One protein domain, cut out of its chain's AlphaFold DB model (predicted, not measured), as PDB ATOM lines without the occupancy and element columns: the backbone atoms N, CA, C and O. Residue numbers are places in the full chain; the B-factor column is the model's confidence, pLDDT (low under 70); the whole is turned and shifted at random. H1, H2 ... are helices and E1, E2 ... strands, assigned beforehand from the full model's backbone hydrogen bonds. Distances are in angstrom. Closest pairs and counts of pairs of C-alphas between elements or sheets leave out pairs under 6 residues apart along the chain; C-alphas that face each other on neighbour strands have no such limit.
ATOM      1  N   ALA A  16     168.915 -62.991 221.728       86.75
ATOM      2  CA  ALA A  16     167.639 -63.683 221.895       86.75
ATOM      3  C   ALA A  16     167.768 -64.913 222.802       86.75
ATOM      4  O   ALA A  16     166.944 -65.107 223.689       86.75
ATOM      5  N   VAL A  17     168.819 -65.722 222.633       88.94
ATOM      6  CA  VAL A  17     169.051 -66.893 223.493       88.94
ATOM      7  C   VAL A  17     169.380 -66.476 224.929       88.94
ATOM      8  O   VAL A  17     168.856 -67.091 225.855       88.94
ATOM      9  N   SER A  18     170.189 -65.427 225.132       90.31
ATOM     10  CA  SER A  18     170.426 -64.861 226.473       90.31
ATOM     11  C   SER A  18     169.116 -64.409 227.111       90.31
ATOM     12  O   SER A  18     168.806 -64.809 228.228       90.31
ATOM     13  N   ALA A  19     168.292 -63.670 226.363       89.81
ATOM     14  CA  ALA A  19     167.011 -63.165 226.843       89.81
ATOM     15  C   ALA A  19     166.043 -64.289 227.234       89.81
ATOM     16  O   ALA A  19     165.297 -64.128 228.193       89.81
ATOM     17  N   LEU A  20     166.057 -65.430 226.538       91.56
ATOM     18  CA  LEU A  20     165.263 -66.602 226.926       91.56
ATOM     19  C   LEU A  20     165.786 -67.264 228.206       91.56
ATOM     20  O   LEU A  20     164.988 -67.730 229.012       91.56
ATOM     21  N   ARG A  21     167.110 -67.301 228.400       91.25
ATOM     22  CA  ARG A  21     167.756 -67.936 229.562       91.25
ATOM     23  C   ARG A  21     167.659 -67.110 230.841       91.25
ATOM     24  O   ARG A  21     167.519 -67.674 231.919       91.25
ATOM     25  N   GLU A  22     167.767 -65.794 230.727       92.75
ATOM     26  CA  GLU A  22     167.805 -64.868 231.866       92.75
ATOM     27  C   GLU A  22     166.408 -64.441 232.337       92.75
ATOM     28  O   GLU A  22     166.256 -63.825 233.388       92.75
ATOM     29  N   ASN A  23     165.370 -64.760 231.565       92.19
ATOM     30  CA  ASN A  23     163.994 -64.440 231.912       92.19
ATOM     31  C   ASN A  23     163.537 -65.220 233.153       92.19
ATOM     32  O   ASN A  23     163.797 -66.415 233.277       92.19
ATOM     33  N   SER A  24     162.766 -64.573 234.030       91.75
ATOM     34  CA  SER A  24     162.219 -65.194 235.242       91.75
ATOM     35  C   SER A  24     161.303 -66.395 234.975       91.75
ATOM     36  O   SER A  24     161.122 -67.221 235.864       91.75
ATOM     37  N   ALA A  25     160.746 -66.525 233.767       90.38
ATOM     38  CA  ALA A  25     159.957 -67.687 233.352       90.38
ATOM     39  C   ALA A  25     160.784 -68.851 232.779       90.38
ATOM     40  O   ALA A  25     160.200 -69.854 232.365       90.38
ATOM     41  N   ASN A  26     162.118 -68.753 232.747       91.94
ATOM     42  CA  ASN A  26     163.003 -69.879 232.441       91.94
ATOM     43  C   ASN A  26     163.043 -70.855 233.631       91.94
ATOM     44  O   ASN A  26     164.032 -70.963 234.353       91.94
ATOM     45  N   VAL A  27     161.917 -71.520 233.868       92.50
ATOM     46  CA  VAL A  27     161.702 -72.424 234.996       92.50
ATOM     47  C   VAL A  27     161.490 -73.828 234.453       92.50
ATOM     48  O   VAL A  27     160.627 -74.056 233.603       92.50
ATOM     49  N   THR A  28     162.250 -74.785 234.975       93.69
ATOM     50  CA  THR A  28     162.025 -76.207 234.709       93.69
ATOM     51  C   THR A  28     160.782 -76.663 235.464       93.69
ATOM     52  O   THR A  28     160.726 -76.583 236.693       93.69
ATOM     53  N   LEU A  29     159.769 -77.124 234.736       90.19
ATOM     54  CA  LEU A  29     158.536 -77.628 235.327       90.19
ATOM     55  C   LEU A  29     158.729 -79.042 235.878       90.19
ATOM     56  O   LEU A  29     159.614 -79.791 235.465       90.19
ATOM     57  N   SER A  30     157.849 -79.424 236.804       90.50
ATOM     58  CA  SER A  30     157.782 -80.802 237.287       90.50
ATOM     59  C   SER A  30     157.535 -81.769 236.120       90.50
ATOM     60  O   SER A  30     156.698 -81.472 235.261       90.50
ATOM     61  N   PRO A  31     158.162 -82.960 236.107       87.62
ATOM     62  CA  PRO A  31     157.912 -83.984 235.087       87.62
ATOM     63  C   PRO A  31     156.458 -84.484 235.070       87.62
ATOM     64  O   PRO A  31     156.037 -85.139 234.114       87.62
ATOM     65  N   ASN A  32     155.680 -84.168 236.112       90.19
ATOM     66  CA  ASN A  32     154.250 -84.442 236.164       90.19
ATOM     67  C   ASN A  32     153.446 -83.539 235.228       90.19
ATOM     68  O   ASN A  32     152.332 -83.906 234.872       90.19
ATOM     69  N   VAL A  33     153.970 -82.383 234.817       89.94
ATOM     70  CA  VAL A  33     153.293 -81.527 233.842       89.94
ATOM     71  C   VAL A  33     153.433 -82.158 232.457       89.94
ATOM     72  O   VAL A  33     154.532 -82.459 231.990       89.94
ATOM     73  N   ARG A  34     152.297 -82.404 231.809       91.31
ATOM     74  CA  ARG A  34     152.202 -83.029 230.489       91.31
ATOM     75  C   ARG A  34     152.076 -81.998 229.379       91.31
ATOM     76  O   ARG A  34     152.744 -82.155 228.365       91.31
ATOM     77  N   ALA A  35     151.208 -81.006 229.545       91.88
ATOM     78  CA  ALA A  35     150.921 -80.009 228.520       91.88
ATOM     79  C   ALA A  35     150.389 -78.719 229.148       91.88
ATOM     80  O   ALA A  35     149.856 -78.727 230.261       91.88
ATOM     81  N   LEU A  36     150.513 -77.619 228.412       91.81
ATOM     82  CA  LEU A  36     149.884 -76.347 228.748       91.81
ATOM     83  C   LEU A  36     148.989 -75.925 227.586       91.81
ATOM     84  O   LEU A  36     149.457 -75.779 226.461       91.81
ATOM     85  N   SER A  37     147.710 -75.713 227.859       92.19
ATOM     86  CA  SER A  37     146.705 -75.383 226.851       92.19
ATOM     87  C   SER A  37     146.068 -74.043 227.193       92.19
ATOM     88  O   SER A  37     145.550 -73.862 228.289       92.19
ATOM     89  N   MET A  38     146.100 -73.084 226.271       90.88
ATOM     90  CA  MET A  38     145.519 -71.752 226.456       90.88
ATOM     91  C   MET A  38     144.422 -71.484 225.435       90.88
ATOM     92  O   MET A  38     144.609 -71.745 224.243       90.88
ATOM     93  N   ARG A  39     143.311 -70.899 225.886       88.56
ATOM     94  CA  ARG A  39     142.182 -70.479 225.047       88.56
ATOM     95  C   ARG A  39     141.837 -69.023 225.327       88.56
ATOM     96  O   ARG A  39     141.635 -68.650 226.477       88.56
ATOM     97  N   PHE A  40     141.816 -68.175 224.301       86.50
ATOM     98  CA  PHE A  40     141.453 -66.761 224.463       86.50
ATOM     99  C   PHE A  40     141.043 -66.104 223.138       86.50
ATOM    100  O   PHE A  40     141.368 -66.592 222.052       86.50
ATOM    101  N   VAL A  41     140.363 -64.957 223.227       82.38
ATOM    102  CA  VAL A  41     139.992 -64.144 222.059       82.38
ATOM    103  C   VAL A  41     141.204 -63.391 221.501       82.38
ATOM    104  O   VAL A  41     141.930 -62.721 222.225       82.38
ATOM    105  N   ALA A  42     141.434 -63.447 220.192       78.62
ATOM    106  CA  ALA A  42     142.619 -62.864 219.562       78.62
ATOM    107  C   ALA A  42     142.686 -61.327 219.667       78.62
ATOM    108  O   ALA A  42     143.774 -60.756 219.795       78.62
ATOM    109  N   LYS A  43     141.533 -60.654 219.589       74.81
ATOM    110  CA  LYS A  43     141.394 -59.193 219.678       74.81
ATOM    111  C   LYS A  43     140.531 -58.832 220.878       74.81
ATOM    112  O   LYS A  43     139.634 -59.585 221.224       74.81
ATOM    113  N   ASN A  44     140.818 -57.689 221.500       71.69
ATOM    114  CA  ASN A  44     140.063 -57.125 222.627       71.69
ATOM    115  C   ASN A  44     139.950 -58.011 223.886       71.69
ATOM    116  O   ASN A  44     139.273 -57.619 224.827       71.69
ATOM    117  N   SER A  45     140.623 -59.167 223.948       72.12
ATOM    118  CA  SER A  45     140.733 -59.937 225.189       72.12
ATOM    119  C   SER A  45     141.535 -59.171 226.232       72.12
ATOM    120  O   SER A  45     142.359 -58.304 225.901       72.12
ATOM    121  N   GLU A  46     141.411 -59.615 227.478       77.94
ATOM    122  CA  GLU A  46     142.337 -59.256 228.544       77.94
ATOM    123  C   GLU A  46     143.800 -59.389 228.084       77.94
ATOM    124  O   GLU A  46     144.155 -60.230 227.242       77.94
ATOM    125  N   ALA A  47     144.658 -58.503 228.595       81.25
ATOM    126  CA  ALA A  47     146.055 -58.424 228.177       81.25
ATOM    127  C   ALA A  47     146.874 -59.648 228.617       81.25
ATOM    128  O   ALA A  47     147.836 -59.995 227.932       81.25
ATOM    129  N   GLY A  48     146.467 -60.320 229.701       87.25
ATOM    130  CA  GLY A  48     147.204 -61.409 230.349       87.25
ATOM    131  C   GLY A  48     147.688 -62.505 229.392       87.25
ATOM    132  O   GLY A  48     148.897 -62.668 229.247       87.25
ATOM    133  N   PRO A  49     146.806 -63.208 228.658       87.81
ATOM    134  CA  PRO A  49     147.211 -64.283 227.746       87.81
ATOM    135  C   PRO A  49     148.161 -63.817 226.645       87.81
ATOM    136  O   PRO A  49     149.120 -64.502 226.295       87.81
ATOM    137  N   ARG A  50     147.917 -62.620 226.100       88.00
ATOM    138  CA  ARG A  50     148.753 -62.037 225.042       88.00
ATOM    139  C   ARG A  50     150.138 -61.677 225.573       88.00
ATOM    140  O   ARG A  50     151.133 -61.946 224.900       88.00
ATOM    141  N   GLN A  51     150.204 -61.091 226.766       90.25
ATOM    142  CA  GLN A  51     151.458 -60.771 227.443       90.25
ATOM    143  C   GLN A  51     152.214 -62.044 227.820       90.25
ATOM    144  O   GLN A  51     153.397 -62.140 227.510       90.25
ATOM    145  N   PHE A  52     151.526 -63.053 228.353       91.50
ATOM    146  CA  PHE A  52     152.121 -64.340 228.696       91.50
ATOM    147  C   PHE A  52     152.786 -65.008 227.493       91.50
ATOM    148  O   PHE A  52     153.958 -65.376 227.563       91.50
ATOM    149  N   LEU A  53     152.087 -65.082 226.356       90.69
ATOM    150  CA  LEU A  53     152.641 -65.669 225.134       90.69
ATOM    151  C   LEU A  53     153.842 -64.903 224.579       90.69
ATOM    152  O   LEU A  53     154.700 -65.495 223.931       90.69
ATOM    153  N   ARG A  54     153.898 -63.588 224.801       90.12
ATOM    154  CA  ARG A  54     154.994 -62.747 224.317       90.12
ATOM    155  C   ARG A  54     156.196 -62.752 225.263       90.12
ATOM    156  O   ARG A  54     157.323 -62.695 224.785       90.12
ATOM    157  N   GLN A  55     155.961 -62.751 226.572       91.50
ATOM    158  CA  GLN A  55     156.987 -62.488 227.584       91.50
ATOM    159  C   GLN A  55     157.474 -63.749 228.296       91.50
ATOM    160  O   GLN A  55     158.655 -63.819 228.618       91.50
ATOM    161  N   TYR A  56     156.605 -64.736 228.533       93.62
ATOM    162  CA  TYR A  56     156.911 -65.868 229.415       93.62
ATOM    163  C   TYR A  56     156.931 -67.211 228.686       93.62
ATOM    164  O   TYR A  56     157.864 -67.990 228.874       93.62
ATOM    165  N   ALA A  57     155.957 -67.471 227.808       93.00
ATOM    166  CA  ALA A  57     155.853 -68.740 227.087       93.00
ATOM    167  C   ALA A  57     157.122 -69.127 226.295       93.00
ATOM    168  O   ALA A  57     157.477 -70.305 226.330       93.00
ATOM    169  N   PRO A  58     157.849 -68.201 225.629       94.25
ATOM    170  CA  PRO A  58     159.074 -68.555 224.912       94.25
ATOM    171  C   PRO A  58     160.168 -69.088 225.843       94.25
ATOM    172  O   PRO A  58     160.791 -70.103 225.544       94.25
ATOM    173  N   SER A  59     160.377 -68.431 226.984       94.62
ATOM    174  CA  SER A  59     161.379 -68.822 227.982       94.62
ATOM    175  C   SER A  59     160.993 -70.132 228.668       94.62
ATOM    176  O   SER A  59     161.838 -70.998 228.875       94.62
ATOM    177  N   LEU A  60     159.697 -70.327 228.927       93.81
ATOM    178  CA  LEU A  60     159.167 -71.570 229.483       93.81
ATOM    179  C   LEU A  60     159.346 -72.755 228.520       93.81
ATOM    180  O   LEU A  60     159.759 -73.834 228.943       93.81
ATOM    181  N   ALA A  61     159.072 -72.558 227.227       93.88
ATOM    182  CA  ALA A  61     159.288 -73.569 226.191       93.88
ATOM    183  C   ALA A  61     160.778 -73.879 225.993       93.88
ATOM    184  O   ALA A  61     161.148 -75.024 225.750       93.88
ATOM    185  N   TYR A  62     161.639 -72.865 226.134       94.44
ATOM    186  CA  TYR A  62     163.088 -73.036 226.081       94.44
ATOM    187  C   TYR A  62     163.604 -73.922 227.225       94.44
ATOM    188  O   TYR A  62     164.423 -74.809 226.987       94.44
ATOM    189  N   ALA A  63     163.093 -73.723 228.444       94.19
ATOM    190  CA  ALA A  63     163.426 -74.538 229.614       94.19
ATOM    191  C   ALA A  63     162.871 -75.973 229.527       94.19
ATOM    192  O   ALA A  63     163.473 -76.910 230.048       94.19
ATOM    193  N   ASN A  64     161.717 -76.145 228.871       94.38
ATOM    194  CA  ASN A  64     160.954 -77.394 228.830       94.38
ATOM    195  C   ASN A  64     160.668 -77.823 227.376       94.38
ATOM    196  O   ASN A  64     159.518 -77.786 226.939       94.38
ATOM    197  N   PRO A  65     161.680 -78.266 226.609       92.25
ATOM    198  CA  PRO A  65     161.537 -78.507 225.170       92.25
ATOM    199  C   PRO A  65     160.566 -79.644 224.818       92.25
ATOM    200  O   PRO A  65     160.056 -79.698 223.702       92.25
ATOM    201  N   SER A  66     160.302 -80.559 225.753       91.56
ATOM    202  CA  SER A  66     159.348 -81.658 225.578       91.56
ATOM    203  C   SER A  66     157.914 -81.303 225.981       91.56
ATOM    204  O   SER A  66     157.042 -82.161 225.868       91.56
ATOM    205  N   LEU A  67     157.669 -80.099 226.511       91.31
ATOM    206  CA  LEU A  67     156.346 -79.668 226.949       91.31
ATOM    207  C   LEU A  67     155.575 -79.067 225.762       91.31
ATOM    208  O   LEU A  67     155.905 -77.964 225.320       91.31
ATOM    209  N   PRO A  68     154.522 -79.726 225.255       93.25
ATOM    210  CA  PRO A  68     153.639 -79.108 224.280       93.25
ATOM    211  C   PRO A  68     152.873 -77.934 224.909       93.25
ATOM    212  O   PRO A  68     152.239 -78.068 225.959       93.25
ATOM    213  N   ILE A  69     152.921 -76.783 224.230       92.44
ATOM    214  CA  ILE A  69     152.122 -75.596 224.547       92.44
ATOM    215  C   ILE A  69     151.106 -75.391 223.419       92.44
ATOM    216  O   ILE A  69     151.466 -75.000 222.307       92.44
ATOM    217  N   HIS A  70     149.832 -75.650 223.700       93.56
ATOM    218  CA  HIS A  70     148.731 -75.482 222.758       93.56
ATOM    219  C   HIS A  70     148.084 -74.108 222.932       93.56
ATOM    220  O   HIS A  70     147.708 -73.710 224.032       93.56
ATOM    221  N   VAL A  71     147.943 -73.369 221.832       91.25
ATOM    222  CA  VAL A  71     147.372 -72.020 221.837       91.25
ATOM    223  C   VAL A  71     146.182 -71.980 220.891       91.25
ATOM    224  O   VAL A  71     146.349 -71.976 219.673       91.25
ATOM    225  N   HIS A  72     144.984 -71.892 221.454       88.19
ATOM    226  CA  HIS A  72     143.742 -71.747 220.706       88.19
ATOM    227  C   HIS A  72     143.283 -70.294 220.775       88.19
ATOM    228  O   HIS A  72     142.860 -69.793 221.820       88.19
ATOM    229  N   ARG A  73     143.415 -69.592 219.648       84.75
ATOM    230  CA  ARG A  73     142.974 -68.205 219.509       84.75
ATOM    231  C   ARG A  73     141.684 -68.183 218.721       84.75
ATOM    232  O   ARG A  73     141.702 -68.533 217.545       84.75
ATOM    233  N   ILE A  74     140.612 -67.718 219.344       77.94
ATOM    234  CA  ILE A  74     139.343 -67.527 218.646       77.94
ATOM    235  C   ILE A  74     139.235 -66.084 218.141       77.94
ATOM    236  O   ILE A  74     139.768 -65.162 218.773       77.94
ATOM    237  N   PRO A  75     138.604 -65.848 216.985       71.06
ATOM    238  CA  PRO A  75     138.340 -64.497 216.514       71.06
ATOM    239  C   PRO A  75     137.341 -63.769 217.427       71.06
ATOM    240  O   PRO A  75     136.668 -64.379 218.252       71.06
ATOM    241  N   ASP A  76     137.279 -62.439 217.308       70.00
ATOM    242  CA  ASP A  76     136.378 -61.626 218.130       70.00
ATOM    243  C   ASP A  76     134.914 -61.988 217.818       70.00
ATOM    244  O   ASP A  76     134.494 -61.821 216.664       70.00
ATOM    245  N   PRO A  77     134.128 -62.430 218.818       64.12
ATOM    246  CA  PRO A  77     132.741 -62.833 218.616       64.12
ATOM    247  C   PRO A  77     131.835 -61.696 218.129       64.12
ATOM    248  O   PRO A  77     130.777 -61.937 217.553       64.12
ATOM    249  N   ARG A  78     132.250 -60.436 218.317       62.03
ATOM    250  CA  ARG A  78     131.519 -59.251 217.838       62.03
ATOM    251  C   ARG A  78     131.782 -58.950 216.366       62.03
ATOM    252  O   ARG A  78     131.077 -58.133 215.770       62.03
ATOM    253  N   SER A  79     132.801 -59.567 215.772       62.72
ATOM    254  CA  SER A  79     133.065 -59.409 214.348       62.72
ATOM    255  C   SER A  79     132.067 -60.255 213.553       62.72
ATOM    256  O   SER A  79     131.917 -61.449 213.791       62.72
ATOM    257  N   LYS A  80     131.328 -59.630 212.624       55.72
ATOM    258  CA  LYS A  80     130.378 -60.345 211.758       55.72
ATOM    259  C   LYS A  80     131.142 -61.375 210.924       55.72
ATOM    260  O   LYS A  80     131.769 -61.024 209.923       55.72
ATOM    261  N   HIS A  81     131.095 -62.638 211.329       58.47
ATOM    262  CA  HIS A  81     131.673 -63.724 210.555       58.47
ATOM    263  C   HIS A  81     130.754 -64.091 209.388       58.47
ATOM    264  O   HIS A  81     129.541 -64.194 209.540       58.47
ATOM    265  N   LYS A  82     131.350 -64.280 208.207       53.88
ATOM    266  CA  LYS A  82     130.643 -64.698 206.987       53.88
ATOM    267  C   LYS A  82     130.516 -66.222 206.848       53.88
ATOM    268  O   LYS A  82     129.840 -66.662 205.930       53.88
ATOM    269  N   ASN A  83     131.169 -67.014 207.707       60.81
ATOM    270  CA  ASN A  83     131.226 -68.470 207.558       60.81
ATOM    271  C   ASN A  83     130.278 -69.187 208.547       60.81
ATOM    272  O   ASN A  83     130.507 -69.091 209.755       60.81
ATOM    273  N   PRO A  84     129.229 -69.880 208.065       61.50
ATOM    274  CA  PRO A  84     128.232 -70.540 208.911       61.50
ATOM    275  C   PRO A  84     128.713 -71.817 209.628       61.50
ATOM    276  O   PRO A  84     128.057 -72.208 210.596       61.50
ATOM    277  N   GLU A  85     129.836 -72.426 209.217       66.81
ATOM    278  CA  GLU A  85     130.379 -73.697 209.756       66.81
ATOM    279  C   GLU A  85     131.547 -73.520 210.748       66.81
ATOM    280  O   GLU A  85     132.376 -74.410 210.927       66.81
ATOM    281  N   ASN A  86     131.680 -72.356 211.384       63.84
ATOM    282  CA  ASN A  86     132.792 -72.127 212.306       63.84
ATOM    283  C   ASN A  86     132.684 -73.049 213.552       63.84
ATOM    284  O   ASN A  86     131.669 -72.967 214.245       63.84
ATOM    285  N   PRO A  87     133.701 -73.872 213.895       64.62
ATOM    286  CA  PRO A  87     133.690 -74.695 215.114       64.62
ATOM    287  C   PRO A  87     133.600 -73.863 216.403       64.62
ATOM    288  O   PRO A  87     133.133 -74.355 217.424       64.62
ATOM    289  N   ASP A  88     133.985 -72.586 216.346       61.78
ATOM    290  CA  ASP A  88     133.928 -71.657 217.478       61.78
ATOM    291  C   ASP A  88     132.592 -70.894 217.562       61.78
ATOM    292  O   ASP A  88     132.447 -69.982 218.378       61.78
ATOM    293  N   LYS A  89     131.609 -71.228 216.715       61.69
ATOM    294  CA  LYS A  89     130.322 -70.521 216.621       61.69
ATOM    295  C   LYS A  89     129.563 -70.512 217.945       61.69
ATOM    296  O   LYS A  89     129.063 -69.464 218.336       61.69
ATOM    297  N   GLU A  90     129.544 -71.633 218.664       60.41
ATOM    298  CA  GLU A  90     128.896 -71.700 219.977       60.41
ATOM    299  C   GLU A  90     129.609 -70.813 220.997       60.41
ATOM    300  O   GLU A  90     128.956 -70.024 221.665       60.41
ATOM    301  N   ALA A  91     130.945 -70.843 221.049       57.88
ATOM    302  CA  ALA A  91     131.717 -69.977 221.943       57.88
ATOM    303  C   ALA A  91     131.562 -68.483 221.617       57.88
ATOM    304  O   ALA A  91     131.662 -67.634 222.505       57.88
ATOM    305  N   ILE A  92     131.289 -68.162 220.351       59.56
ATOM    306  CA  ILE A  92     131.005 -66.805 219.888       59.56
ATOM    307  C   ILE A  92     129.586 -66.356 220.263       59.56
ATOM    308  O   ILE A  92     129.393 -65.214 220.681       59.56
ATOM    309  N   GLU A  93     128.601 -67.239 220.121       58.34
ATOM    310  CA  GLU A  93     127.190 -66.950 220.392       58.34
ATOM    311  C   GLU A  93     126.867 -66.943 221.893       58.34
ATOM    312  O   GLU A  93     126.025 -66.155 222.335       58.34
ATOM    313  N   THR A  94     127.544 -67.778 222.686       57.38
ATOM    314  CA  THR A  94     127.310 -67.905 224.133       57.38
ATOM    315  C   THR A  94     128.341 -67.177 224.987       57.38
ATOM    316  O   THR A  94     128.108 -66.988 226.172       57.38
ATOM    317  N   GLY A  95     129.473 -66.740 224.427       56.56
ATOM    318  CA  GLY A  95     130.526 -66.097 225.219       56.56
ATOM    319  C   GLY A  95     131.225 -67.048 226.202       56.56
ATOM    320  O   GLY A  95     131.895 -66.585 227.122       56.56
ATOM    321  N   LEU A  96     131.095 -68.370 226.025       55.25
ATOM    322  CA  LEU A  96     131.697 -69.400 226.880       55.25
ATOM    323  C   LEU A  96     132.345 -70.503 226.037       55.25
ATOM    324  O   LEU A  96     131.770 -70.968 225.056       55.25
ATOM    325  N   PHE A  97     133.520 -70.987 226.444       54.28
ATOM    326  CA  PHE A  97     134.165 -72.131 225.798       54.28
ATOM    327  C   PHE A  97     133.391 -73.434 226.110       54.28
ATOM    328  O   PHE A  97     133.691 -74.123 227.078       54.28
ATOM    329  N   GLY A  98     132.400 -73.789 225.279       55.47
ATOM    330  CA  GLY A  98     131.759 -75.115 225.276       55.47
ATOM    331  C   GLY A  98     130.411 -75.272 226.004       55.47
ATOM    332  O   GLY A  98     130.134 -76.364 226.496       55.47
ATOM    333  N   GLY A  99     129.547 -74.250 226.083       45.88
ATOM    334  CA  GLY A  99     128.223 -74.444 226.699       45.88
ATOM    335  C   GLY A  99     127.159 -73.373 226.443       45.88
ATOM    336  O   GLY A  99     127.465 -72.208 226.192       45.88
ATOM    337  N   LYS A 100     125.888 -73.811 226.535       47.00
ATOM    338  CA  LYS A 100     124.642 -73.030 226.405       47.00
ATOM    339  C   LYS A 100     124.524 -71.967 227.510       47.00
ATOM    340  O   LYS A 100     124.180 -72.309 228.638       47.00
ATOM    341  N   GLY A 101     124.703 -70.688 227.175       38.03
ATOM    342  CA  GLY A 101     124.322 -69.587 228.068       38.03
ATOM    343  C   GLY A 101     124.820 -68.197 227.662       38.03
ATOM    344  O   GLY A 101     125.983 -67.907 227.844       38.03
ATOM    345  N   GLY A 102     123.897 -67.349 227.184       46.34
ATOM    346  CA  GLY A 102     123.591 -66.029 227.764       46.34
ATOM    347  C   GLY A 102     124.561 -64.840 227.645       46.34
ATOM    348  O   GLY A 102     125.394 -64.639 228.511       46.34
ATOM    349  N   VAL A 103     124.215 -63.928 226.722       45.25
ATOM    350  CA  VAL A 103     124.546 -62.482 226.668       45.25
ATOM    351  C   VAL A 103     125.994 -62.125 226.305       45.25
ATOM    352  O   VAL A 103     126.837 -62.109 227.177       45.25
ATOM    353  N   LYS A 104     126.224 -61.721 225.037       53.88
ATOM    354  CA  LYS A 104     127.155 -60.683 224.487       53.88
ATOM    355  C   LYS A 104     128.512 -60.377 225.181       53.88
ATOM    356  O   LYS A 104     129.131 -59.341 224.892       53.88
ATOM    357  N   GLU A 105     129.009 -61.230 226.051       59.25
ATOM    358  CA  GLU A 105     130.242 -61.049 226.802       59.25
ATOM    359  C   GLU A 105     131.371 -61.816 226.121       59.25
ATOM    360  O   GLU A 105     131.168 -62.835 225.462       59.25
ATOM    361  N   MET A 106     132.576 -61.254 226.183       65.81
ATOM    362  CA  MET A 106     133.741 -61.921 225.612       65.81
ATOM    363  C   MET A 106     134.096 -63.111 226.502       65.81
ATOM    364  O   MET A 106     134.165 -62.927 227.720       65.81
ATOM    365  N   PRO A 107     134.382 -64.294 225.933       70.88
ATOM    366  CA  PRO A 107     134.804 -65.426 226.735       70.88
ATOM    367  C   PRO A 107     136.081 -65.074 227.490       70.88
ATOM    368  O   PRO A 107     137.044 -64.537 226.923       70.88
ATOM    369  N   LYS A 108     136.060 -65.356 228.793       79.19
ATOM    370  CA  LYS A 108     137.211 -65.146 229.663       79.19
ATOM    371  C   LYS A 108     138.350 -66.047 229.207       79.19
ATOM    372  O   LYS A 108     138.103 -67.179 228.801       79.19
ATOM    373  N   PRO A 109     139.595 -65.564 229.238       83.81
ATOM    374  CA  PRO A 109     140.713 -66.397 228.856       83.81
ATOM    375  C   PRO A 109     140.918 -67.545 229.844       83.81
ATOM    376  O   PRO A 109     140.850 -67.358 231.057       83.81
ATOM    377  N   GLU A 110     141.242 -68.713 229.308       85.31
ATOM    378  CA  GLU A 110     141.467 -69.931 230.079       85.31
ATOM    379  C   GLU A 110     142.877 -70.464 229.831       85.31
ATOM    380  O   GLU A 110     143.393 -70.444 228.708       85.31
ATOM    381  N   MET A 111     143.500 -70.964 230.896       87.62
ATOM    382  CA  MET A 111     144.758 -71.695 230.845       87.62
ATOM    383  C   MET A 111     144.596 -72.990 231.630       87.62
ATOM    384  O   MET A 111     144.250 -72.975 232.809       87.62
ATOM    385  N   ILE A 112     144.863 -74.103 230.964       89.50
ATOM    386  CA  ILE A 112     144.748 -75.453 231.496       89.50
ATOM    387  C   ILE A 112     146.154 -76.035 231.561       89.50
ATOM    388  O   ILE A 112     146.880 -76.053 230.565       89.50
ATOM    389  N   VAL A 113     146.533 -76.512 232.743       89.19
ATOM    390  CA  VAL A 113     147.769 -77.263 232.951       89.19
ATOM    391  C   VAL A 113     147.387 -78.729 233.064       89.19
ATOM    392  O   VAL A 113     146.705 -79.135 234.004       89.19
ATOM    393  N   GLU A 114     147.795 -79.521 232.082       89.50
ATOM    394  CA  GLU A 114     147.537 -80.953 232.074       89.50
ATOM    395  C   GLU A 114     148.629 -81.666 232.857       89.50
ATOM    396  O   GLU A 114     149.818 -81.507 232.570       89.50
ATOM    397  N   PHE A 115     148.230 -82.496 233.813       88.50
ATOM    398  CA  PHE A 115     149.145 -83.337 234.570       88.50
ATOM    399  C   PHE A 115     149.073 -84.781 234.074       88.50
ATOM    400  O   PHE A 115     148.031 -85.270 233.631       88.50
ATOM    401  N   ARG A 116     150.195 -85.495 234.149       86.00
ATOM    402  CA  ARG A 116     150.216 -86.950 234.011       86.00
ATOM    403  C   ARG A 116     149.397 -87.514 235.170       86.00
ATOM    404  O   ARG A 116     149.697 -87.202 236.320       86.00
TER     405      ARG A 116
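This is residues 16 to 116 of the 123 residues of the protein "L51_S25_CI-B8 domain-containing protein" of Cryptococcus amylolentus CBS 6039 (UniProt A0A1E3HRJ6). A narrow sheet of three strands has helix H2 packed over one face, while H3 and H1 carry the shape on past the end of the sheet where E2 begins. Past the opposite end lies a loose lobe made of the short helix H4 and parts of the two long links, residues 75 to 88 and 95 to 109. The printed part has 101 residues, with four named helices and three named strands in the order H1 E1 H2 H3 E2 H4 E3; the sheet is mixed, in the order E2 E1 E3. The class is mixed, helices and strands, with 50 residues, under half, in named elements. The whole is loose, with a radius of gyration of the C-alphas of 16.0 A and spans of 44 by 30 by 21 A.

Start at the inner strand E1, residues 33 to 41. Beside it runs the edge strand E2, residues 69 to 74, parallel at 16 degrees; look for N 70 and O 36, 2.8 A apart and within hydrogen-bond range. The other edge strand, E3, residues 110 to 115, is antiparallel to E1 at 168 degrees, with N 112 and O 37 within hydrogen-bond range at 2.8 A. H2, residues 47 to 55, is on the sheet at a height of 10.2 A, over E1 and only just over E2, on which 3 of its C-alphas fall. On the local plane it stands at 47 degrees to E1, slantwise to the strands; their closest C-alphas are those of Phe 40 and Pro 49, 7.1 A apart. H3, residues 57 to 63, only grazes the sheet with residues 57 to 61, and meets H2 only through their link. E1, H2, H3 and E2 form a strand-helix-strand unit, two parallel neighbour strands with helices between, and its crossover is right-handed. H1, residues 16 to 22, touches H3 about perpendicular at 75 degrees, the closest C-alphas being those of Leu 20 and Ser 59, 4.6 A apart. H4, residues 89 to 94, is not on the sheet, but only just, with 4 pairs of C-alphas within 10 A. In H1, H2, H3 and H4 every O i to N i+4 pair is within hydrogen-bond range.

Find C-alpha 33 at (153.293, -81.527, 233.842); from there E1 runs 24.9 A to C-alpha 41 at (139.992, -64.144, 222.059). E2 is 16.2 A long and E3 16.1 A, ending at C-alpha 115 at (149.145, -83.337, 234.570). H2 measures 11.7 A, H1 10.0 A, H3 9.9 A and H4 8.5 A.

The C-alphas farthest apart, those of Ser 18 and Gly 102, are 46.9 A apart. The printed part has no cut. The links from E2 to H4 and from H4 to E3 are long, with 14 and 15 residues. Look at the B-factor column for residues 77 to 106: these 30 residues are under 70, against a mean pLDDT of 78.9 for the printed part.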